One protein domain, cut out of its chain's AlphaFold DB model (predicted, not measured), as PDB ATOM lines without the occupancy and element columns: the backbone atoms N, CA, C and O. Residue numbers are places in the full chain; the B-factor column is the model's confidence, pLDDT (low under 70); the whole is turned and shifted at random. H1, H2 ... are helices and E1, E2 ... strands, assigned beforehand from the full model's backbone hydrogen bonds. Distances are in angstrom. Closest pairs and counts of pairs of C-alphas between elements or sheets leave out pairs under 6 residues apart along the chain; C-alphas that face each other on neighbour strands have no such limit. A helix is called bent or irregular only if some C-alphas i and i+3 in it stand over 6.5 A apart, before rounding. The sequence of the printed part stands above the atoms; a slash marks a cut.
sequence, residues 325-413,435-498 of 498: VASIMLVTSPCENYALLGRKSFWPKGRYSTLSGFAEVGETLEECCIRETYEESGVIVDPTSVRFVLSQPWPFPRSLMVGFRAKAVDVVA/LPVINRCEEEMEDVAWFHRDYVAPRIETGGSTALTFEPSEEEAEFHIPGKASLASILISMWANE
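What this domain is: This is residues 325 to 413 and 435 to 498 of the 498 residues of the protein "NAD(+) diphosphatase" of Ditylum brightwellii (UniProt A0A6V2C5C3). A strongly twisted six-stranded sheet curls round helix H3 on one face, while H1 covers the opposite face; H2 only grazes the sheet. A long stretch without named elements, residues 460 to 486, links H2 to H3. The printed part has 153 residues, with elements in the order E1 E2 E3 H1 E4 E5 E6 H2 H3; the class is mixed, with under half of the residues in named elements. The sheet is mixed and branched at E1. The whole is compact, radius of gyration of the C-alphas 14.5 A, spanning 39 by 36 by 31 A.

Where its parts are: E1 is residues 325 to 332, 22.6 A long, from C-alpha 325 at (-26.396, -29.625, 12.587). E5 is 399 to 407, 24.7 A; E4, 387 to 394, 20.3 A, bends by 52 degrees at residue 390. E2 is 338 to 343, E3 355 to 358 and E6 447 to 452. H1 is 365 to 377, 17.9 A; H2 is 453 to 459; H3 is 487 to 497, 15.4 A, ending at (-50.482, -19.561, 22.168).

How they stand to each other: E5 is parallel to E1 (N 328 to O 402, 2.9 A); on the other side of E1 lie E3 (N 327 to O 357, 2.9 A) and E2 (N 340 to O 331, 2.8 A), both antiparallel. E6 is antiparallel to E2 (N 341 to O 449, 3.0 A), and E4 to E5 (N 389 to O 403, 2.8 A). E1 and E2, and E4 and E5, are hairpins. H1 has a height over the sheet of 7.4 A; its closest C-alphas to E1 are Cys 369 and Ser 327, 5.5 A. H3, on the opposite face, comes closest to E1 at C-alphas Leu 491 and Leu 330, 6.3 A. H2 and H3 touch at a steep tilt of 61 degrees, opposite ways; their closest C-alphas are Ala 457 and Ala 496, 5.3 A. Every O i to N i+4 pair is within hydrogen-bond range in H1 and H3; H2, only just irregular with C-alphas 455 and 458 6.7 A apart, has 1 of 3, and 2 of 4 O i to N i+3 pairs.

The domain as a whole: The C-alphas of Gly 362 and Glu 474 are the farthest apart, 44.4 A. Residues 414 to 434 are not printed; C-alphas 413 and 435 are 12.4 A apart. The links E2 to E3 and H2 to H3 are long. Residues 411 to 413 and 462 to 463 have pLDDT under 70.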
ATOM      1  N   VAL A 325     -24.922 -29.668  12.640       97.00
ATOM      2  CA  VAL A 325     -26.396 -29.625  12.587       97.00
ATOM      3  C   VAL A 325     -26.978 -30.297  13.826       97.00
ATOM      4  O   VAL A 325     -26.538 -31.383  14.196       97.00
ATOM      5  N   ALA A 326     -27.958 -29.653  14.453       97.38
ATOM      6  CA  ALA A 326     -28.633 -30.151  15.643       97.38
ATOM      7  C   ALA A 326     -30.151 -30.051  15.490       97.38
ATOM      8  O   ALA A 326     -30.658 -29.033  15.008       97.38
ATOM      9  N   SER A 327     -30.869 -31.080  15.933       98.25
ATOM     10  CA  SER A 327     -32.321 -31.026  16.086       98.25
ATOM     11  C   SER A 327     -32.658 -30.420  17.446       98.25
ATOM     12  O   SER A 327     -32.046 -30.753  18.456       98.25
ATOM     13  N   ILE A 328     -33.630 -29.513  17.474       98.44
ATOM     14  CA  ILE A 328     -34.212 -28.940  18.692       98.44
ATOM     15  C   ILE A 328     -35.719 -29.090  18.599       98.44
ATOM     16  O   ILE A 328     -36.316 -28.706  17.596       98.44
ATOM     17  N   MET A 329     -36.335 -29.700  19.602       98.38
ATOM     18  CA  MET A 329     -37.674 -30.253  19.442       98.38
ATOM     19  C   MET A 329     -38.585 -29.934  20.616       98.38
ATOM     20  O   MET A 329     -38.276 -30.204  21.774       98.38
ATOM     21  N   LEU A 330     -39.754 -29.379  20.301       98.62
ATOM     22  CA  LEU A 330     -40.851 -29.290  21.248       98.62
ATOM     23  C   LEU A 330     -41.685 -30.567  21.154       98.62
ATOM     24  O   LEU A 330     -42.411 -30.776  20.177       98.62
ATOM     25  N   VAL A 331     -41.590 -31.398  22.187       98.56
ATOM     26  CA  VAL A 331     -42.362 -32.636  22.302       98.56
ATOM     27  C   VAL A 331     -43.573 -32.384  23.186       98.56
ATOM     28  O   VAL A 331     -43.431 -31.971  24.337       98.56
ATOM     29  N   THR A 332     -44.772 -32.620  22.661       98.31
ATOM     30  CA  THR A 332     -46.015 -32.484  23.423       98.31
ATOM     31  C   THR A 332     -46.521 -33.834  23.916       98.31
ATOM     32  O   THR A 332     -46.240 -34.885  23.339       98.31
ATOM     33  N   SER A 333     -47.285 -33.823  25.006       96.62
ATOM     34  CA  SER A 333     -48.024 -35.004  25.465       96.62
ATOM     35  C   SER A 333     -49.064 -35.436  24.417       96.62
ATOM     36  O   SER A 333     -49.483 -34.590  23.624       96.62
ATOM     37  N   PRO A 334     -49.597 -36.672  24.469       94.50
ATOM     38  CA  PRO A 334     -50.661 -37.113  23.560       94.50
ATOM     39  C   PRO A 334     -51.905 -36.207  23.530       94.50
ATOM     40  O   PRO A 334     -52.569 -36.114  22.505       94.50
ATOM     41  N   CYS A 335     -52.230 -35.530  24.642       92.56
ATOM     42  CA  CYS A 335     -53.345 -34.578  24.723       92.56
ATOM     43  C   CYS A 335     -52.951 -33.127  24.408       92.56
ATOM     44  O   CYS A 335     -53.773 -32.234  24.568       92.56
ATOM     45  N   GLU A 336     -51.688 -32.880  24.051       94.25
ATOM     46  CA  GLU A 336     -51.120 -31.593  23.621       94.25
ATOM     47  C   GLU A 336     -51.189 -30.427  24.624       94.25
ATOM     48  O   GLU A 336     -50.640 -29.354  24.368       94.25
ATOM     49  N   ASN A 337     -51.767 -30.643  25.804       95.69
ATOM     50  CA  ASN A 337     -51.832 -29.659  26.890       95.69
ATOM     51  C   ASN A 337     -50.536 -29.552  27.700       95.69
ATOM     52  O   ASN A 337     -50.404 -28.633  28.504       95.69
ATOM     53  N   TYR A 338     -49.580 -30.461  27.494       97.69
ATOM     54  CA  TYR A 338     -48.278 -30.434  28.154       97.69
ATOM     55  C   TYR A 338     -47.140 -30.465  27.139       97.69
ATOM     56  O   TYR A 338     -47.226 -31.182  26.139       97.69
ATOM     57  N   ALA A 339     -46.067 -29.737  27.437       98.31
ATOM     58  CA  ALA A 339     -44.799 -29.785  26.720       98.31
ATOM     59  C   ALA A 339     -43.707 -30.389  27.608       98.31
ATOM     60  O   ALA A 339     -43.637 -30.097  28.803       98.31
ATOM     61  N   LEU A 340     -42.862 -31.231  27.020       98.50
ATOM     62  CA  LEU A 340     -41.685 -31.794  27.665       98.50
ATOM     63  C   LEU A 340     -40.553 -30.773  27.587       98.50
ATOM     64  O   LEU A 340     -40.092 -30.446  26.492       98.50
ATOM     65  N   LEU A 341     -40.116 -30.271  28.738       98.50
ATOM     66  CA  LEU A 341     -39.015 -29.320  28.828       98.50
ATOM     67  C   LEU A 341     -37.954 -29.851  29.784       98.50
ATOM     68  O   LEU A 341     -38.263 -30.532  30.763       98.50
ATOM     69  N   GLY A 342     -36.701 -29.505  29.519       97.31
ATOM     70  CA  GLY A 342     -35.571 -29.934  30.327       97.31
ATOM     71  C   GLY A 342     -34.573 -28.818  30.597       97.31
ATOM     72  O   GLY A 342     -34.602 -27.754  29.971       97.31
ATOM     73  N   ARG A 343     -33.682 -29.071  31.554       95.75
ATOM     74  CA  ARG A 343     -32.608 -28.155  31.939       95.75
ATOM     75  C   ARG A 343     -31.299 -28.882  32.215       95.75
ATOM     76  O   ARG A 343     -31.285 -30.007  32.714       95.75
ATOM     77  N   LYS A 344     -30.189 -28.193  31.938       94.25
ATOM     78  CA  LYS A 344     -28.827 -28.663  32.235       94.25
ATOM     79  C   LYS A 344     -28.308 -28.020  33.523       94.25
ATOM     80  O   LYS A 344     -28.662 -26.886  33.839       94.25
ATOM     81  N   SER A 345     -27.418 -28.721  34.221       91.44
ATOM     82  CA  SER A 345     -26.900 -28.334  35.548       91.44
ATOM     83  C   SER A 345     -26.164 -26.994  35.585       91.44
ATOM     84  O   SER A 345     -26.160 -26.305  36.600       91.44
ATOM     85  N   PHE A 346     -25.541 -26.606  34.472       90.62
ATOM     86  CA  PHE A 346     -24.786 -25.359  34.353       90.62
ATOM     87  C   PHE A 346     -25.637 -24.164  33.895       90.62
ATOM     88  O   PHE A 346     -25.097 -23.075  33.704       90.62
ATOM     89  N   TRP A 347     -26.939 -24.347  33.650       92.81
ATOM     90  CA  TRP A 347     -27.814 -23.252  33.237       92.81
ATOM     91  C   TRP A 347     -28.280 -22.411  34.430       92.81
ATOM     92  O   TRP A 347     -28.410 -22.927  35.543       92.81
ATOM     93  N   PRO A 348     -28.597 -21.122  34.194       92.19
ATOM     94  CA  PRO A 348     -29.265 -20.279  35.173       92.19
ATOM     95  C   PRO A 348     -30.471 -20.967  35.804       92.19
ATOM     96  O   PRO A 348     -31.217 -21.703  35.151       92.19
ATOM     97  N   LYS A 349     -30.650 -20.739  37.104       92.12
ATOM     98  CA  LYS A 349     -31.717 -21.372  37.877       92.12
ATOM     99  C   LYS A 349     -33.088 -21.048  37.267       92.12
ATOM    100  O   LYS A 349     -33.323 -19.926  36.846       92.12
ATOM    101  N   GLY A 350     -33.968 -22.043  37.210       92.38
ATOM    102  CA  GLY A 350     -35.308 -21.919  36.639       92.38
ATOM    103  C   GLY A 350     -35.349 -21.964  35.111       92.38
ATOM    104  O   GLY A 350     -36.439 -22.011  34.557       92.38
ATOM    105  N   ARG A 351     -34.208 -22.004  34.403       95.69
ATOM    106  CA  ARG A 351     -34.212 -22.055  32.936       95.69
ATOM    107  C   ARG A 351     -34.577 -23.443  32.422       95.69
ATOM    108  O   ARG A 351     -33.754 -24.349  32.525       95.69
ATOM    109  N   TYR A 352     -35.730 -23.573  31.773       96.94
ATOM    110  CA  TYR A 352     -36.123 -24.771  31.025       96.94
ATOM    111  C   TYR A 352     -36.195 -24.476  29.530       96.94
ATOM    112  O   TYR A 352     -36.619 -23.404  29.109       96.94
ATOM    113  N   SER A 353     -35.779 -25.437  28.714       97.00
ATOM    114  CA  SER A 353     -35.788 -25.353  27.255       97.00
ATOM    115  C   SER A 353     -36.419 -26.609  26.663       97.00
ATOM    116  O   SER A 353     -36.553 -27.632  27.334       97.00
ATOM    117  N   THR A 354     -36.766 -26.549  25.381       98.06
ATOM    118  CA  THR A 354     -36.920 -27.753  24.561       98.06
ATOM    119  C   THR A 354     -35.639 -28.585  24.598       98.06
ATOM    120  O   THR A 354     -34.546 -28.021  24.737       98.06
ATOM    121  N   LEU A 355     -35.781 -29.897  24.415       98.12
ATOM    122  CA  LEU A 355     -34.655 -30.813  24.241       98.12
ATOM    123  C   LEU A 355     -33.920 -30.504  22.929       98.12
ATOM    124  O   LEU A 355     -34.476 -29.851  22.032       98.12
ATOM    125  N   SER A 356     -32.657 -30.914  22.829       97.19
ATOM    126  CA  SER A 356     -31.878 -30.740  21.601       97.19
ATOM    127  C   SER A 356     -30.592 -31.548  21.604       97.19
ATOM    128  O   SER A 356     -29.882 -31.526  22.606       97.19
ATOM    129  N   GLY A 357     -30.188 -32.042  20.436       96.88
ATOM    130  CA  GLY A 357     -28.860 -32.620  20.264       96.88
ATOM    131  C   GLY A 357     -28.421 -32.731  18.810       96.88
ATOM    132  O   GLY A 357     -29.103 -32.270  17.888       96.88
ATOM    133  N   PHE A 358     -27.199 -33.222  18.616       98.00
ATOM    134  CA  PHE A 358     -26.530 -33.206  17.317       98.00
ATOM    135  C   PHE A 358     -26.966 -34.387  16.456       98.00
ATOM    136  O   PHE A 358     -27.107 -35.507  16.938       98.00
ATOM    137  N   ALA A 359     -27.102 -34.142  15.154       97.81
ATOM    138  CA  ALA A 359     -27.327 -35.217  14.199       97.81
ATOM    139  C   ALA A 359     -26.061 -36.069  14.034       97.81
ATOM    140  O   ALA A 359     -24.957 -35.537  13.846       97.81
ATOM    141  N   GLU A 360     -26.223 -37.389  14.049       97.81
ATOM    142  CA  GLU A 360     -25.137 -38.328  13.804       97.81
ATOM    143  C   GLU A 360     -24.907 -38.601  12.307       97.81
ATOM    144  O   GLU A 360     -25.708 -38.287  11.421       97.81
ATOM    145  N   VAL A 361     -23.752 -39.192  11.984       96.31
ATOM    146  CA  VAL A 361     -23.418 -39.541  10.597       96.31
ATOM    147  C   VAL A 361     -24.340 -40.655  10.105       96.31
ATOM    148  O   VAL A 361     -24.259 -41.783  10.577       96.31
ATOM    149  N   GLY A 362     -25.129 -40.355   9.071       96.50
ATOM    150  CA  GLY A 362     -26.082 -41.304   8.486       96.50
ATOM    151  C   GLY A 362     -27.490 -41.205   9.069       96.50
ATOM    152  O   GLY A 362     -28.337 -42.001   8.683       96.50
ATOM    153  N   GLU A 363     -27.731 -40.227   9.939       97.81
ATOM    154  CA  GLU A 363     -29.011 -39.980  10.596       97.81
ATOM    155  C   GLU A 363     -29.797 -38.862   9.888       97.81
ATOM    156  O   GLU A 363     -29.230 -37.841   9.479       97.81
ATOM    157  N   THR A 364     -31.112 -39.038   9.731       98.25
ATOM    158  CA  THR A 364     -32.016 -37.940   9.351       98.25
ATOM    159  C   THR A 364     -32.274 -37.009  10.540       98.25
ATOM    160  O   THR A 364     -32.090 -37.374  11.698       98.25
ATOM    161  N   LEU A 365     -32.722 -35.777  10.292       98.31
ATOM    162  CA  LEU A 365     -32.974 -34.835  11.391       98.31
ATOM    163  C   LEU A 365     -34.205 -35.227  12.218       98.31
ATOM    164  O   LEU A 365     -34.267 -34.940  13.413       98.31
ATOM    165  N   GLU A 366     -35.155 -35.916  11.590       98.38
ATOM    166  CA  GLU A 366     -36.317 -36.520  12.222       98.38
ATOM    167  C   GLU A 366     -35.925 -37.691  13.133       98.38
ATOM    168  O   GLU A 366     -36.415 -37.772  14.256       98.38
ATOM    169  N   GLU A 367     -35.008 -38.561  12.698       98.31
ATOM    170  CA  GLU A 367     -34.457 -39.627  13.549       98.31
ATOM    171  C   GLU A 367     -33.673 -39.046  14.729       98.31
ATOM    172  O   GLU A 367     -33.923 -39.451  15.860       98.31
ATOM    173  N   CYS A 368     -32.840 -38.024  14.491       98.56
ATOM    174  CA  CYS A 368     -32.145 -37.290  15.553       98.56
ATOM    175  C   CYS A 368     -33.137 -36.695  16.562       98.56
ATOM    176  O   CYS A 368     -32.948 -36.817  17.767       98.56
ATOM    177  N   CYS A 369     -34.248 -36.120  16.085       98.44
ATOM    178  CA  CYS A 369     -35.309 -35.598  16.944       98.44
ATOM    179  C   CYS A 369     -35.867 -36.665  17.907       98.44
ATOM    180  O   CYS A 369     -36.031 -36.417  19.105       98.44
ATOM    181  N   ILE A 370     -36.128 -37.862  17.380       98.50
ATOM    182  CA  ILE A 370     -36.676 -38.994  18.134       98.50
ATOM    183  C   ILE A 370     -35.632 -39.564  19.101       98.50
ATOM    184  O   ILE A 370     -35.948 -39.768  20.274       98.50
ATOM    185  N   ARG A 371     -34.403 -39.805  18.624       98.31
ATOM    186  CA  ARG A 371     -33.305 -40.366  19.422       98.31
ATOM    187  C   ARG A 371     -32.969 -39.465  20.603       98.31
ATOM    188  O   ARG A 371     -33.016 -39.942  21.728       98.31
ATOM    189  N   GLU A 372     -32.708 -38.183  20.359       98.25
ATOM    190  CA  GLU A 372     -32.327 -37.223  21.406       98.25
ATOM    191  C   GLU A 372     -33.423 -37.083  22.468       98.25
ATOM    192  O   GLU A 372     -33.144 -37.074  23.664       98.25
ATOM    193  N   THR A 373     -34.699 -37.068  22.054       98.31
ATOM    194  CA  THR A 373     -35.813 -37.066  23.015       98.31
ATOM    195  C   THR A 373     -35.761 -38.303  23.911       98.31
ATOM    196  O   THR A 373     -35.906 -38.193  25.131       98.31
ATOM    197  N   TYR A 374     -35.558 -39.481  23.324       97.81
ATOM    198  CA  TYR A 374     -35.510 -40.730  24.073       97.81
ATOM    199  C   TYR A 374     -34.276 -40.821  24.982       97.81
ATOM    200  O   TYR A 374     -34.408 -41.232  26.130       97.81
ATOM    201  N   GLU A 375     -33.101 -40.408  24.511       97.00
ATOM    202  CA  GLU A 375     -31.854 -40.428  25.285       97.00
ATOM    203  C   GLU A 375     -31.911 -39.473  26.483       97.00
ATOM    204  O   GLU A 375     -31.618 -39.887  27.603       97.00
ATOM    205  N   GLU A 376     -32.355 -38.225  26.291       97.19
ATOM    206  CA  GLU A 376     -32.372 -37.226  27.369       97.19
ATOM    207  C   GLU A 376     -33.520 -37.453  28.378       97.19
ATOM    208  O   GLU A 376     -33.383 -37.100  29.554       97.19
ATOM    209  N   SER A 377     -34.650 -38.045  27.959       96.94
ATOM    210  CA  SER A 377     -35.886 -38.085  28.767       96.94
ATOM    211  C   SER A 377     -36.575 -39.444  28.916       96.94
ATOM    212  O   SER A 377     -37.501 -39.564  29.722       96.94
ATOM    213  N   GLY A 378     -36.212 -40.448  28.120       96.00
ATOM    214  CA  GLY A 378     -36.913 -41.733  28.037       96.00
ATOM    215  C   GLY A 378     -38.286 -41.681  27.351       96.00
ATOM    216  O   GLY A 378     -38.930 -42.720  27.202       96.00
ATOM    217  N   VAL A 379     -38.756 -40.503  26.923       96.44
ATOM    218  CA  VAL A 379     -40.056 -40.343  26.261       96.44
ATOM    219  C   VAL A 379     -39.978 -40.830  24.815       96.44
ATOM    220  O   VAL A 379     -39.107 -40.430  24.046       96.44
ATOM    221  N   ILE A 380     -40.932 -41.677  24.427       96.94
ATOM    222  CA  ILE A 380     -41.051 -42.190  23.060       96.94
ATOM    223  C   ILE A 380     -41.899 -41.223  22.227       96.94
ATOM    224  O   ILE A 380     -43.018 -40.872  22.602       96.94
ATOM    225  N   VAL A 381     -41.371 -40.819  21.074       97.50
ATOM    226  CA  VAL A 381     -42.027 -39.926  20.109       97.50
ATOM    227  C   VAL A 381     -42.722 -40.735  19.014       97.50
ATOM    228  O   VAL A 381     -42.169 -41.722  18.535       97.50
ATOM    229  N   ASP A 382     -43.912 -40.305  18.583       96.69
ATOM    230  CA  ASP A 382     -44.563 -40.815  17.373       96.69
ATOM    231  C   ASP A 382     -43.790 -40.322  16.135       96.69
ATOM    232  O   ASP A 382     -43.840 -39.121  15.832       96.69
ATOM    233  N   PRO A 383     -43.125 -41.207  15.368       96.75
ATOM    234  CA  PRO A 383     -42.332 -40.796  14.211       96.75
ATOM    235  C   PRO A 383     -43.161 -40.081  13.141       96.75
ATOM    236  O   PRO A 383     -42.662 -39.212  12.431       96.75
ATOM    237  N   THR A 384     -44.453 -40.407  13.035       96.94
ATOM    238  CA  THR A 384     -45.353 -39.799  12.049       96.94
ATOM    239  C   THR A 384     -45.796 -38.395  12.437       96.94
ATOM    240  O   THR A 384     -46.356 -37.691  11.596       96.94
ATOM    241  N   SER A 385     -45.520 -37.960  13.668       97.50
ATOM    242  CA  SER A 385     -45.865 -36.636  14.195       97.50
ATOM    243  C   SER A 385     -44.746 -35.603  14.052       97.50
ATOM    244  O   SER A 385     -45.002 -34.415  14.228       97.50
ATOM    245  N   VAL A 386     -43.522 -36.029  13.719       98.25
ATOM    246  CA  VAL A 386     -42.361 -35.135  13.628       98.25
ATOM    247  C   VAL A 386     -42.543 -34.161  12.462       98.25
ATOM    248  O   VAL A 386     -42.737 -34.566  11.314       98.25
ATOM    249  N   ARG A 387     -42.525 -32.857  12.747       97.88
ATOM    250  CA  ARG A 387     -42.710 -31.784  11.757       97.88
ATOM    251  C   ARG A 387     -41.642 -30.718  11.921       97.88
ATOM    252  O   ARG A 387     -41.471 -30.179  13.009       97.88
ATOM    253  N   PHE A 388     -40.952 -30.398  10.830       98.06
ATOM    254  CA  PHE A 388     -40.076 -29.230  10.761       98.06
ATOM    255  C   PHE A 388     -40.892 -27.941  10.918       98.06
ATOM    256  O   PHE A 388     -41.970 -27.815  10.338       98.06
ATOM    257  N   VAL A 389     -40.345 -26.968  11.647       96.06
ATOM    258  CA  VAL A 389     -40.967 -25.652  11.850       96.06
ATOM    259  C   VAL A 389     -40.106 -24.538  11.257       96.06
ATOM    260  O   VAL A 389     -40.529 -23.837  10.335       96.06
ATOM    261  N   LEU A 390     -38.888 -24.363  11.771       94.38
ATOM    262  CA  LEU A 390     -37.938 -23.348  11.317       94.38
ATOM    263  C   LEU A 390     -36.500 -23.768  11.642       94.38
ATOM    264  O   LEU A 390     -36.276 -24.715  12.389       94.38
ATOM    265  N   SER A 391     -35.511 -23.060  11.102       94.06
ATOM    266  CA  SER A 391     -34.103 -23.252  11.455       94.06
ATOM    267  C   SER A 391     -33.455 -21.944  11.897       94.06
ATOM    268  O   SER A 391     -33.874 -20.853  11.508       94.06
ATOM    269  N   GLN A 392     -32.424 -22.063  12.728       92.81
ATOM    270  CA  GLN A 392     -31.686 -20.947  13.299       92.81
ATOM    271  C   GLN A 392     -30.178 -21.225  13.222       92.81
ATOM    272  O   GLN A 392     -29.716 -22.231  13.765       92.81
ATOM    273  N   PRO A 393     -29.369 -20.339  12.609       92.00
ATOM    274  CA  PRO A 393     -27.927 -20.390  12.807       92.00
ATOM    275  C   PRO A 393     -27.600 -20.037  14.264       92.00
ATOM    276  O   PRO A 393     -28.090 -19.045  14.800       92.00
ATOM    277  N   TRP A 394     -26.747 -20.841  14.893       91.19
ATOM    278  CA  TRP A 394     -26.337 -20.683  16.284       91.19
ATOM    279  C   TRP A 394     -24.810 -20.777  16.396       91.19
ATOM    280  O   TRP A 394     -24.263 -21.834  16.728       91.19
ATOM    281  N   PRO A 395     -24.080 -19.695  16.068       86.19
ATOM    282  CA  PRO A 395     -22.625 -19.708  15.941       86.19
ATOM    283  C   PRO A 395     -21.921 -19.638  17.305       86.19
ATOM    284  O   PRO A 395     -21.028 -18.823  17.507       86.19
ATOM    285  N   PHE A 396     -22.311 -20.512  18.238       88.62
ATOM    286  CA  PHE A 396     -21.744 -20.637  19.584       88.62
ATOM    287  C   PHE A 396     -21.401 -22.107  19.899       88.62
ATOM    288  O   PHE A 396     -22.047 -22.714  20.751       88.62
ATOM    289  N   PRO A 397     -20.408 -22.710  19.208       83.12
ATOM    290  CA  PRO A 397     -19.474 -22.048  18.289       83.12
ATOM    291  C   PRO A 397     -19.885 -22.066  16.806       83.12
ATOM    292  O   PRO A 397     -19.456 -21.188  16.062       83.12
ATOM    293  N   ARG A 398     -20.676 -23.045  16.333       90.81
ATOM    294  CA  ARG A 398     -20.931 -23.216  14.883       90.81
ATOM    295  C   ARG A 398     -22.113 -24.126  14.525       90.81
ATOM    296  O   ARG A 398     -22.027 -24.898  13.570       90.81
ATOM    297  N   SER A 399     -23.205 -24.057  15.276       93.38
ATOM    298  CA  SER A 399     -24.346 -24.943  15.055       93.38
ATOM    299  C   SER A 399     -25.356 -24.382  14.047       93.38
ATOM    300  O   SER A 399     -25.515 -23.167  13.911       93.38
ATOM    301  N   LEU A 400     -26.073 -25.268  13.358       95.75
ATOM    302  CA  LEU A 400     -27.362 -24.972  12.732       95.75
ATOM    303  C   LEU A 400     -28.435 -25.729  13.508       95.75
ATOM    304  O   LEU A 400     -28.495 -26.954  13.434       95.75
ATOM    305  N   MET A 401     -29.268 -24.991  14.230       96.06
ATOM    306  CA  MET A 401     -30.391 -25.550  14.967       96.06
ATOM    307  C   MET A 401     -31.570 -25.723  14.012       96.06
ATOM    308  O   MET A 401     -31.942 -24.786  13.299       96.06
ATOM    309  N   VAL A 402     -32.160 -26.909  13.994       98.12
ATOM    310  CA  VAL A 402     -33.317 -27.254  13.166       98.12
ATOM    311  C   VAL A 402     -34.472 -27.612  14.090       98.12
ATOM    312  O   VAL A 402     -34.398 -28.564  14.858       98.12
ATOM    313  N   GLY A 403     -35.512 -26.785  14.050       98.06
ATOM    314  CA  GLY A 403     -36.641 -26.810  14.965       98.06
ATOM    315  C   GLY A 403     -37.718 -27.783  14.523       98.06
ATOM    316  O   GLY A 403     -38.221 -27.667  13.403       98.06
ATOM    317  N   PHE A 404     -38.107 -28.680  15.421       98.62
ATOM    318  CA  PHE A 404     -39.171 -29.651  15.214       98.62
ATOM    319  C   PHE A 404     -40.276 -29.519  16.263       98.62
ATOM    320  O   PHE A 404     -40.044 -29.126  17.407       98.62
ATOM    321  N   ARG A 405     -41.488 -29.904  15.874       98.38
ATOM    322  CA  ARG A 405     -42.552 -30.302  16.798       98.38
ATOM    323  C   ARG A 405     -42.792 -31.790  16.648       98.38
ATOM    324  O   ARG A 405     -42.704 -32.317  15.540       98.38
ATOM    325  N   ALA A 406     -43.088 -32.450  17.754       98.19
ATOM    326  CA  ALA A 406     -43.447 -33.855  17.760       98.19
ATOM    327  C   ALA A 406     -44.405 -34.160  18.916       98.19
ATOM    328  O   ALA A 406     -44.522 -33.381  19.862       98.19
ATOM    329  N   LYS A 407     -45.089 -35.298  18.839       97.75
ATOM    330  CA  LYS A 407     -45.998 -35.792  19.874       97.75
ATOM    331  C   LYS A 407     -45.409 -37.048  20.498       97.75
ATOM    332  O   LYS A 407     -44.924 -37.930  19.790       97.75
ATOM    333  N   ALA A 408     -45.461 -37.133  21.818       97.44
ATOM    334  CA  ALA A 408     -45.166 -38.367  22.524       97.44
ATOM    335  C   ALA A 408     -46.262 -39.410  22.260       97.44
ATOM    336  O   ALA A 408     -47.432 -39.061  22.074       97.44
ATOM    337  N   VAL A 409     -45.893 -40.689  22.264       92.69
ATOM    338  CA  VAL A 409     -46.865 -41.787  22.184       92.69
ATOM    339  C   VAL A 409     -47.603 -41.944  23.514       92.69
ATOM    340  O   VAL A 409     -47.043 -41.711  24.588       92.69
ATOM    341  N   ASP A 410     -48.871 -42.346  23.446       80.38
ATOM    342  CA  ASP A 410     -49.620 -42.741  24.640       80.38
ATOM    343  C   ASP A 410     -49.009 -44.023  25.218       80.38
ATOM    344  O   ASP A 410     -48.590 -44.919  24.476       80.38
ATOM    345  N   VAL A 411     -48.972 -44.124  26.545       63.28
ATOM    346  CA  VAL A 411     -48.513 -45.337  27.221       63.28
ATOM    347  C   VAL A 411     -49.627 -46.371  27.098       63.28
ATOM    348  O   VAL A 411     -50.410 -46.606  28.018       63.28
ATOM    349  N   VAL A 412     -49.711 -47.035  25.947       49.91
ATOM    350  CA  VAL A 412     -50.329 -48.355  25.924       49.91
ATOM    351  C   VAL A 412     -49.349 -49.241  26.670       49.91
ATOM    352  O   VAL A 412     -48.296 -49.564  26.131       49.91
ATOM    353  N   ALA A 413     -49.665 -49.565  27.926       43.16
ATOM    354  CA  ALA A 413     -48.919 -50.543  28.706       43.16
ATOM    355  C   ALA A 413     -48.623 -51.746  27.803       43.16
ATOM    356  O   ALA A 413     -49.542 -52.458  27.384       43.16
ATOM    357  N   LEU A 435     -49.834 -38.842  31.637       90.25
ATOM    358  CA  LEU A 435     -48.640 -38.350  30.951       90.25
ATOM    359  C   LEU A 435     -47.616 -39.479  30.754       90.25
ATOM    360  O   LEU A 435     -47.482 -40.320  31.648       90.25
ATOM    361  N   PRO A 436     -46.867 -39.486  29.633       92.62
ATOM    362  CA  PRO A 436     -45.775 -40.430  29.438       92.62
ATOM    363  C   PRO A 436     -44.752 -40.360  30.573       92.62
ATOM    364  O   PRO A 436     -44.398 -39.272  31.039       92.62
ATOM    365  N   VAL A 437     -44.276 -41.525  31.014       92.25
ATOM    366  CA  VAL A 437     -43.272 -41.630  32.079       92.25
ATOM    367  C   VAL A 437     -41.943 -41.066  31.581       92.25
ATOM    368  O   VAL A 437     -41.502 -41.392  30.483       92.25
ATOM    369  N   ILE A 438     -41.310 -40.236  32.408       94.88
ATOM    370  CA  ILE A 438     -39.986 -39.672  32.148       94.88
ATOM    371  C   ILE A 438     -38.942 -40.541  32.852       94.88
ATOM    372  O   ILE A 438     -39.058 -40.819  34.045       94.88
ATOM    373  N   ASN A 439     -37.907 -40.927  32.115       93.19
ATOM    374  CA  ASN A 439     -36.692 -41.558  32.613       93.19
ATOM    375  C   ASN A 439     -35.486 -40.754  32.107       93.19
ATOM    376  O   ASN A 439     -34.945 -41.045  31.042       93.19
ATOM    377  N   ARG A 440     -35.126 -39.687  32.832       94.06
ATOM    378  CA  ARG A 440     -34.096 -38.734  32.392       94.06
ATOM    379  C   ARG A 440     -32.690 -39.334  32.424       94.06
ATOM    380  O   ARG A 440     -32.353 -40.083  33.341       94.06
ATOM    381  N   CYS A 441     -31.841 -38.906  31.495       91.88
ATOM    382  CA  CYS A 441     -30.405 -39.151  31.577       91.88
ATOM    383  C   CYS A 441     -29.763 -38.201  32.600       91.88
ATOM    384  O   CYS A 441     -29.670 -36.995  32.369       91.88
ATOM    385  N   GLU A 442     -29.307 -38.735  33.736       91.88
ATOM    386  CA  GLU A 442     -28.704 -37.920  34.803       91.88
ATOM    387  C   GLU A 442     -27.343 -37.317  34.427       91.88
ATOM    388  O   GLU A 442     -26.911 -36.353  35.059       91.88
ATOM    389  N   GLU A 443     -26.667 -37.867  33.415       91.19
ATOM    390  CA  GLU A 443     -25.377 -37.355  32.942       91.19
ATOM    391  C   GLU A 443     -25.532 -36.052  32.146       91.19
ATOM    392  O   GLU A 443     -24.651 -35.191  32.190       91.19
ATOM    393  N   GLU A 444     -26.662 -35.877  31.456       89.88
ATOM    394  CA  GLU A 444     -26.893 -34.727  30.578       89.88
ATOM    395  C   GLU A 444     -27.870 -33.702  31.154       89.88
ATOM    396  O   GLU A 444     -27.692 -32.492  30.965       89.88
ATOM    397  N   MET A 445     -28.892 -34.178  31.870       94.12
ATOM    398  CA  MET A 445     -30.028 -33.372  32.297       94.12
ATOM    399  C   MET A 445     -30.101 -33.301  33.816       94.12
ATOM    400  O   MET A 445     -30.187 -34.316  34.505       94.12
ATOM    401  N   GLU A 446     -30.139 -32.081  34.348       95.94
ATOM    402  CA  GLU A 446     -30.425 -31.865  35.769       95.94
ATOM    403  C   GLU A 446     -31.886 -32.200  36.071       95.94
ATOM    404  O   GLU A 446     -32.171 -32.863  37.064       95.94
ATOM    405  N   ASP A 447     -32.797 -31.786  35.190       96.81
ATOM    406  CA  ASP A 447     -34.220 -32.077  35.312       96.81
ATOM    407  C   ASP A 447     -34.911 -32.100  33.941       96.81
ATOM    408  O   ASP A 447     -34.496 -31.399  33.012       96.81
ATOM    409  N   VAL A 448     -35.966 -32.909  33.831       97.50
ATOM    410  CA  VAL A 448     -36.855 -33.015  32.668       97.50
ATOM    411  C   VAL A 448     -38.275 -33.253  33.170       97.50
ATOM    412  O   VAL A 448     -38.517 -34.197  33.921       97.50
ATOM    413  N   ALA A 449     -39.222 -32.421  32.739       97.50
ATOM    414  CA  ALA A 449     -40.592 -32.464  33.232       97.50
ATOM    415  C   ALA A 449     -41.624 -32.079  32.165       97.50
ATOM    416  O   ALA A 449     -41.338 -31.378  31.193       97.50
ATOM    417  N   TRP A 450     -42.859 -32.534  32.381       97.88
ATOM    418  CA  TRP A 450     -44.031 -32.098  31.629       97.88
ATOM    419  C   TRP A 450     -44.591 -30.809  32.232       97.88
ATOM    420  O   TRP A 450     -45.019 -30.797  33.385       97.88
ATOM    421  N   PHE A 451     -44.662 -29.747  31.435       97.69
ATOM    422  CA  PHE A 451     -45.225 -28.462  31.842       97.69
ATOM    423  C   PHE A 451     -46.571 -28.230  31.167       97.69
ATOM    424  O   PHE A 451     -46.673 -28.305  29.943       97.69
ATOM    425  N   HIS A 452     -47.604 -27.945  31.964       97.38
ATOM    426  CA  HIS A 452     -48.935 -27.635  31.444       97.38
ATOM    427  C   HIS A 452     -48.949 -26.276  30.739       97.38
ATOM    428  O   HIS A 452     -48.301 -25.330  31.195       97.38
ATOM    429  N   ARG A 453     -49.746 -26.150  29.677       96.25
ATOM    430  CA  ARG A 453     -49.889 -24.919  28.892       96.25
ATOM    431  C   ARG A 453     -50.228 -23.709  29.759       96.25
ATOM    432  O   ARG A 453     -49.509 -22.720  29.703       96.25
ATOM    433  N   ASP A 454     -51.218 -23.833  30.643       95.50
ATOM    434  CA  ASP A 454     -51.640 -22.749  31.552       95.50
ATOM    435  C   ASP A 454     -50.546 -22.295  32.530       95.50
ATOM    436  O   ASP A 454     -50.598 -21.180  33.046       95.50
ATOM    437  N   TYR A 455     -49.556 -23.149  32.809       94.88
ATOM    438  CA  TYR A 455     -48.411 -22.771  33.637       94.88
ATOM    439  C   TYR A 455     -47.375 -21.981  32.829       94.88
ATOM    440  O   TYR A 455     -46.829 -20.992  33.323       94.88
ATOM    441  N   VAL A 456     -47.123 -22.408  31.587       94.88
ATOM    442  CA  VAL A 456     -46.105 -21.818  30.709       94.88
ATOM    443  C   VAL A 456     -46.587 -20.509  30.091       94.88
ATOM    444  O   VAL A 456     -45.851 -19.534  30.151       94.88
ATOM    445  N   ALA A 457     -47.812 -20.461  29.556       93.31
ATOM    446  CA  ALA A 457     -48.380 -19.320  28.829       93.31
ATOM    447  C   ALA A 457     -48.177 -17.944  29.502       93.31
ATOM    448  O   ALA A 457     -47.650 -17.043  28.846       93.31
ATOM    449  N   PRO A 458     -48.488 -17.748  30.801       90.94
ATOM    450  CA  PRO A 458     -48.280 -16.451  31.454       90.94
ATOM    451  C   PRO A 458     -46.799 -16.078  31.663       90.94
ATOM    452  O   PRO A 458     -46.508 -14.929  31.975       90.94
ATOM    453  N   ARG A 459     -45.860 -17.021  31.493       90.44
ATOM    454  CA  ARG A 459     -44.412 -16.872  31.753       90.44
ATOM    455  C   ARG A 459     -43.565 -16.755  30.480       90.44
ATOM    456  O   ARG A 459     -42.342 -16.841  30.517       90.44
ATOM    457  N   ILE A 460     -44.198 -16.598  29.323       86.25
ATOM    458  CA  ILE A 460     -43.499 -16.443  28.034       86.25
ATOM    459  C   ILE A 460     -43.054 -14.991  27.846       86.25
ATOM    460  O   ILE A 460     -42.031 -14.699  27.225       86.25
ATOM    461  N   GLU A 461     -43.825 -14.065  28.415       75.31
ATOM    462  CA  GLU A 461     -43.558 -12.634  28.334       75.31
ATOM    463  C   GLU A 461     -42.630 -12.125  29.439       75.31
ATOM    464  O   GLU A 461     -42.028 -11.065  29.247       75.31
ATOM    465  N   THR A 462     -42.463 -12.885  30.533       64.94
ATOM    466  CA  THR A 462     -41.702 -12.503  31.741       64.94
ATOM    467  C   THR A 462     -40.206 -12.302  31.506       64.94
ATOM    468  O   THR A 462     -39.507 -11.846  32.403       64.94
ATOM    469  N   GLY A 463     -39.720 -12.542  30.289       67.38
ATOM    470  CA  GLY A 463     -38.327 -12.341  29.926       67.38
ATOM    471  C   GLY A 463     -37.526 -13.636  29.988       67.38
ATOM    472  O   GLY A 463     -38.053 -14.728  30.181       67.38
ATOM    473  N   GLY A 464     -36.245 -13.504  29.676       80.44
ATOM    474  CA  GLY A 464     -35.307 -14.601  29.520       80.44
ATOM    475  C   GLY A 464     -34.105 -14.124  28.720       80.44
ATOM    476  O   GLY A 464     -34.155 -13.100  28.036       80.44
ATOM    477  N   SER A 465     -33.011 -14.871  28.790       84.50
ATOM    478  CA  SER A 465     -31.785 -14.518  28.082       84.50
ATOM    479  C   SER A 465     -31.121 -15.746  27.483       84.50
ATOM    480  O   SER A 465     -31.219 -16.862  27.995       84.50
ATOM    481  N   THR A 466     -30.440 -15.543  26.367       82.31
ATOM    482  CA  THR A 466     -29.538 -16.515  25.755       82.31
ATOM    483  C   THR A 466     -28.194 -16.589  26.482       82.31
ATOM    484  O   THR A 466     -27.499 -17.600  26.331       82.31
ATOM    485  N   ALA A 467     -27.881 -15.590  27.316       83.94
ATOM    486  CA  ALA A 467     -26.718 -15.505  28.192       83.94
ATOM    487  C   ALA A 467     -26.612 -16.709  29.137       83.94
ATOM    488  O   ALA A 467     -27.604 -17.122  29.752       83.94
ATOM    489  N   LEU A 468     -25.418 -17.287  29.271       85.00
ATOM    490  CA  LEU A 468     -25.154 -18.300  30.298       85.00
ATOM    491  C   LEU A 468     -24.953 -17.677  31.674       85.00
ATOM    492  O   LEU A 468     -25.240 -18.338  32.664       85.00
ATOM    493  N   THR A 469     -24.503 -16.422  31.737       85.12
ATOM    494  CA  THR A 469     -24.266 -15.711  33.001       85.12
ATOM    495  C   THR A 469     -25.482 -14.917  33.472       85.12
ATOM    496  O   THR A 469     -25.352 -14.037  34.314       85.12
ATOM    497  N   PHE A 470     -26.657 -15.177  32.897       86.31
ATOM    498  CA  PHE A 470     -27.894 -14.514  33.285       86.31
ATOM    499  C   PHE A 470     -28.232 -14.797  34.753       86.31
ATOM    500  O   PHE A 470     -28.295 -15.959  35.160       86.31
ATOM    501  N   GLU A 471     -28.493 -13.738  35.515       87.69
ATOM    502  CA  GLU A 471     -28.962 -13.822  36.895       87.69
ATOM    503  C   GLU A 471     -30.489 -13.649  36.915       87.69
ATOM    504  O   GLU A 471     -30.972 -12.544  36.662       87.69
ATOM    505  N   PRO A 472     -31.261 -14.724  37.164       87.69
ATOM    506  CA  PRO A 472     -32.716 -14.654  37.154       87.69
ATOM    507  C   PRO A 472     -33.244 -13.900  38.380       87.69
ATOM    508  O   PRO A 472     -32.703 -14.024  39.482       87.69
ATOM    509  N   SER A 473     -34.349 -13.175  38.203       88.75
ATOM    510  CA  SER A 473     -35.168 -12.674  39.314       88.75
ATOM    511  C   SER A 473     -35.745 -13.817  40.165       88.75
ATOM    512  O   SER A 473     -35.663 -14.991  39.799       88.75
ATOM    513  N   GLU A 474     -36.354 -13.500  41.315       86.62
ATOM    514  CA  GLU A 474     -36.962 -14.523  42.184       86.62
ATOM    515  C   GLU A 474     -38.037 -15.354  41.462       86.62
ATOM    516  O   GLU A 474     -38.099 -16.566  41.662       86.62
ATOM    517  N   GLU A 475     -38.834 -14.726  40.593       85.69
ATOM    518  CA  GLU A 475     -39.860 -15.396  39.784       85.69
ATOM    519  C   GLU A 475     -39.234 -16.248  38.667       85.69
ATOM    520  O   GLU A 475     -39.568 -17.423  38.508       85.69
ATOM    521  N   GLU A 476     -38.251 -15.713  37.940       87.94
ATOM    522  CA  GLU A 476     -37.547 -16.461  36.884       87.94
ATOM    523  C   GLU A 476     -36.736 -17.639  37.441       87.94
ATOM    524  O   GLU A 476     -36.515 -18.632  36.744       87.94
ATOM    525  N   ALA A 477     -36.299 -17.557  38.698       88.94
ATOM    526  CA  ALA A 477     -35.598 -18.633  39.383       88.94
ATOM    527  C   ALA A 477     -36.503 -19.841  39.685       88.94
ATOM    528  O   ALA A 477     -35.977 -20.927  39.956       88.94
ATOM    529  N   GLU A 478     -37.829 -19.671  39.648       90.25
ATOM    530  CA  GLU A 478     -38.799 -20.769  39.665       90.25
ATOM    531  C   GLU A 478     -38.923 -21.386  38.268       90.25
ATOM    532  O   GLU A 478     -38.704 -22.587  38.099       90.25
ATOM    533  N   PHE A 479     -39.225 -20.564  37.261       93.81
ATOM    534  CA  PHE A 479     -39.308 -20.989  35.868       93.81
ATOM    535  C   PHE A 479     -39.145 -19.805  34.914       93.81
ATOM    536  O   PHE A 479     -39.858 -18.810  35.019       93.81
ATOM    537  N   HIS A 480     -38.289 -19.964  33.913       94.19
ATOM    538  CA  HIS A 480     -38.252 -19.121  32.725       94.19
ATOM    539  C   HIS A 480     -37.769 -19.930  31.518       94.19
ATOM    540  O   HIS A 480     -37.122 -20.973  31.650       94.19
ATOM    541  N   ILE A 481     -38.068 -19.432  30.322       94.19
ATOM    542  CA  ILE A 481     -37.585 -20.000  29.058       94.19
ATOM    543  C   ILE A 481     -36.409 -19.170  28.519       94.19
ATOM    544  O   ILE A 481     -36.143 -18.075  29.022       94.19
ATOM    545  N   PRO A 482     -35.653 -19.653  27.518       92.50
ATOM    546  CA  PRO A 482     -34.547 -18.877  26.971       92.50
ATOM    547  C   PRO A 482     -35.041 -17.595  26.274       92.50
ATOM    548  O   PRO A 482     -36.231 -17.438  25.993       92.50
ATOM    549  N   GLY A 483     -34.113 -16.678  25.973       88.69
ATOM    550  CA  GLY A 483     -34.424 -15.373  25.375       88.69
ATOM    551  C   GLY A 483     -35.310 -15.452  24.124       88.69
ATOM    552  O   GLY A 483     -35.271 -16.439  23.383       88.69
ATOM    553  N   LYS A 484     -36.105 -14.401  23.882       86.19
ATOM    554  CA  LYS A 484     -37.191 -14.366  22.876       86.19
ATOM    555  C   LYS A 484     -36.745 -14.689  21.447       86.19
ATOM    556  O   LYS A 484     -37.536 -15.194  20.659       86.19
ATOM    557  N   ALA A 485     -35.490 -14.407  21.105       85.31
ATOM    558  CA  ALA A 485     -34.946 -14.720  19.787       85.31
ATOM    559  C   ALA A 485     -34.526 -16.194  19.636       85.31
ATOM    560  O   ALA A 485     -34.263 -16.644  18.527       85.31
ATOM    561  N   SER A 486     -34.421 -16.962  20.723       90.56
ATOM    562  CA  SER A 486     -34.021 -18.369  20.652       90.56
ATOM    563  C   SER A 486     -35.103 -19.249  20.023       90.56
ATOM    564  O   SER A 486     -36.297 -19.080  20.271       90.56
ATOM    565  N   LEU A 487     -34.681 -20.258  19.263       92.81
ATOM    566  CA  LEU A 487     -35.573 -21.227  18.636       92.81
ATOM    567  C   LEU A 487     -36.384 -22.023  19.665       92.81
ATOM    568  O   LEU A 487     -37.561 -22.272  19.432       92.81
ATOM    569  N   ALA A 488     -35.803 -22.343  20.825       95.06
ATOM    570  CA  ALA A 488     -36.541 -22.938  21.941       95.06
ATOM    571  C   ALA A 488     -37.727 -22.058  22.363       95.06
ATOM    572  O   ALA A 488     -38.861 -22.530  22.425       95.06
ATOM    573  N   SER A 489     -37.471 -20.767  22.601       94.00
ATOM    574  CA  SER A 489     -38.495 -19.801  23.007       94.00
ATOM    575  C   SER A 489     -39.569 -19.642  21.936       94.00
ATOM    576  O   SER A 489     -40.753 -19.672  22.259       94.00
ATOM    577  N   ILE A 490     -39.183 -19.580  20.657       93.12
ATOM    578  CA  ILE A 490     -40.123 -19.522  19.529       93.12
ATOM    579  C   ILE A 490     -41.028 -20.762  19.510       93.12
ATOM    580  O   ILE A 490     -42.246 -20.614  19.461       93.12
ATOM    581  N   LEU A 491     -40.467 -21.973  19.602       96.00
ATOM    582  CA  LEU A 491     -41.248 -23.216  19.586       96.00
ATOM    583  C   LEU A 491     -42.214 -23.305  20.779       96.00
ATOM    584  O   LEU A 491     -43.385 -23.631  20.591       96.00
ATOM    585  N   ILE A 492     -41.741 -22.982  21.987       96.44
ATOM    586  CA  ILE A 492     -42.566 -22.976  23.206       96.44
ATOM    587  C   ILE A 492     -43.685 -21.936  23.086       96.44
ATOM    588  O   ILE A 492     -44.838 -22.236  23.388       96.44
ATOM    589  N   SER A 493     -43.359 -20.738  22.595       94.31
ATOM    590  CA  SER A 493     -44.318 -19.646  22.402       94.31
ATOM    591  C   SER A 493     -45.389 -19.982  21.377       94.31
ATOM    592  O   SER A 493     -46.547 -19.635  21.579       94.31
ATOM    593  N   MET A 494     -45.027 -20.652  20.281       93.25
ATOM    594  CA  MET A 494     -45.997 -21.103  19.284       93.25
ATOM    595  C   MET A 494     -47.008 -22.062  19.910       93.25
ATOM    596  O   MET A 494     -48.203 -21.813  19.840       93.25
ATOM    597  N   TRP A 495     -46.530 -23.101  20.597       96.19
ATOM    598  CA  TRP A 495     -47.405 -24.087  21.232       96.19
ATOM    599  C   TRP A 495     -48.281 -23.509  22.339       96.19
ATOM    600  O   TRP A 495     -49.434 -23.898  22.469       96.19
ATOM    601  N   ALA A 496     -47.747 -22.611  23.160       94.81
ATOM    602  CA  ALA A 496     -48.498 -22.100  24.295       94.81
ATOM    603  C   ALA A 496     -49.580 -21.076  23.917       94.81
ATOM    604  O   ALA A 496     -50.468 -20.831  24.730       94.81
ATOM    605  N   ASN A 497     -49.494 -20.494  22.716       91.06
ATOM    606  CA  ASN A 497     -50.482 -19.561  22.168       91.06
ATOM    607  C   ASN A 497     -51.503 -20.220  21.223       91.06
ATOM    608  O   ASN A 497     -52.418 -19.536  20.763       91.06
ATOM    609  N   GLU A 498     -51.330 -21.505  20.899       89.44
ATOM    610  CA  GLU A 498     -52.383 -22.341  20.296       89.44
ATOM    611  C   GLU A 498     -53.518 -22.582  21.298       89.44
ATOM    612  O   GLU A 498     -54.644 -22.871  20.844       89.44
TER     613      GLU A 498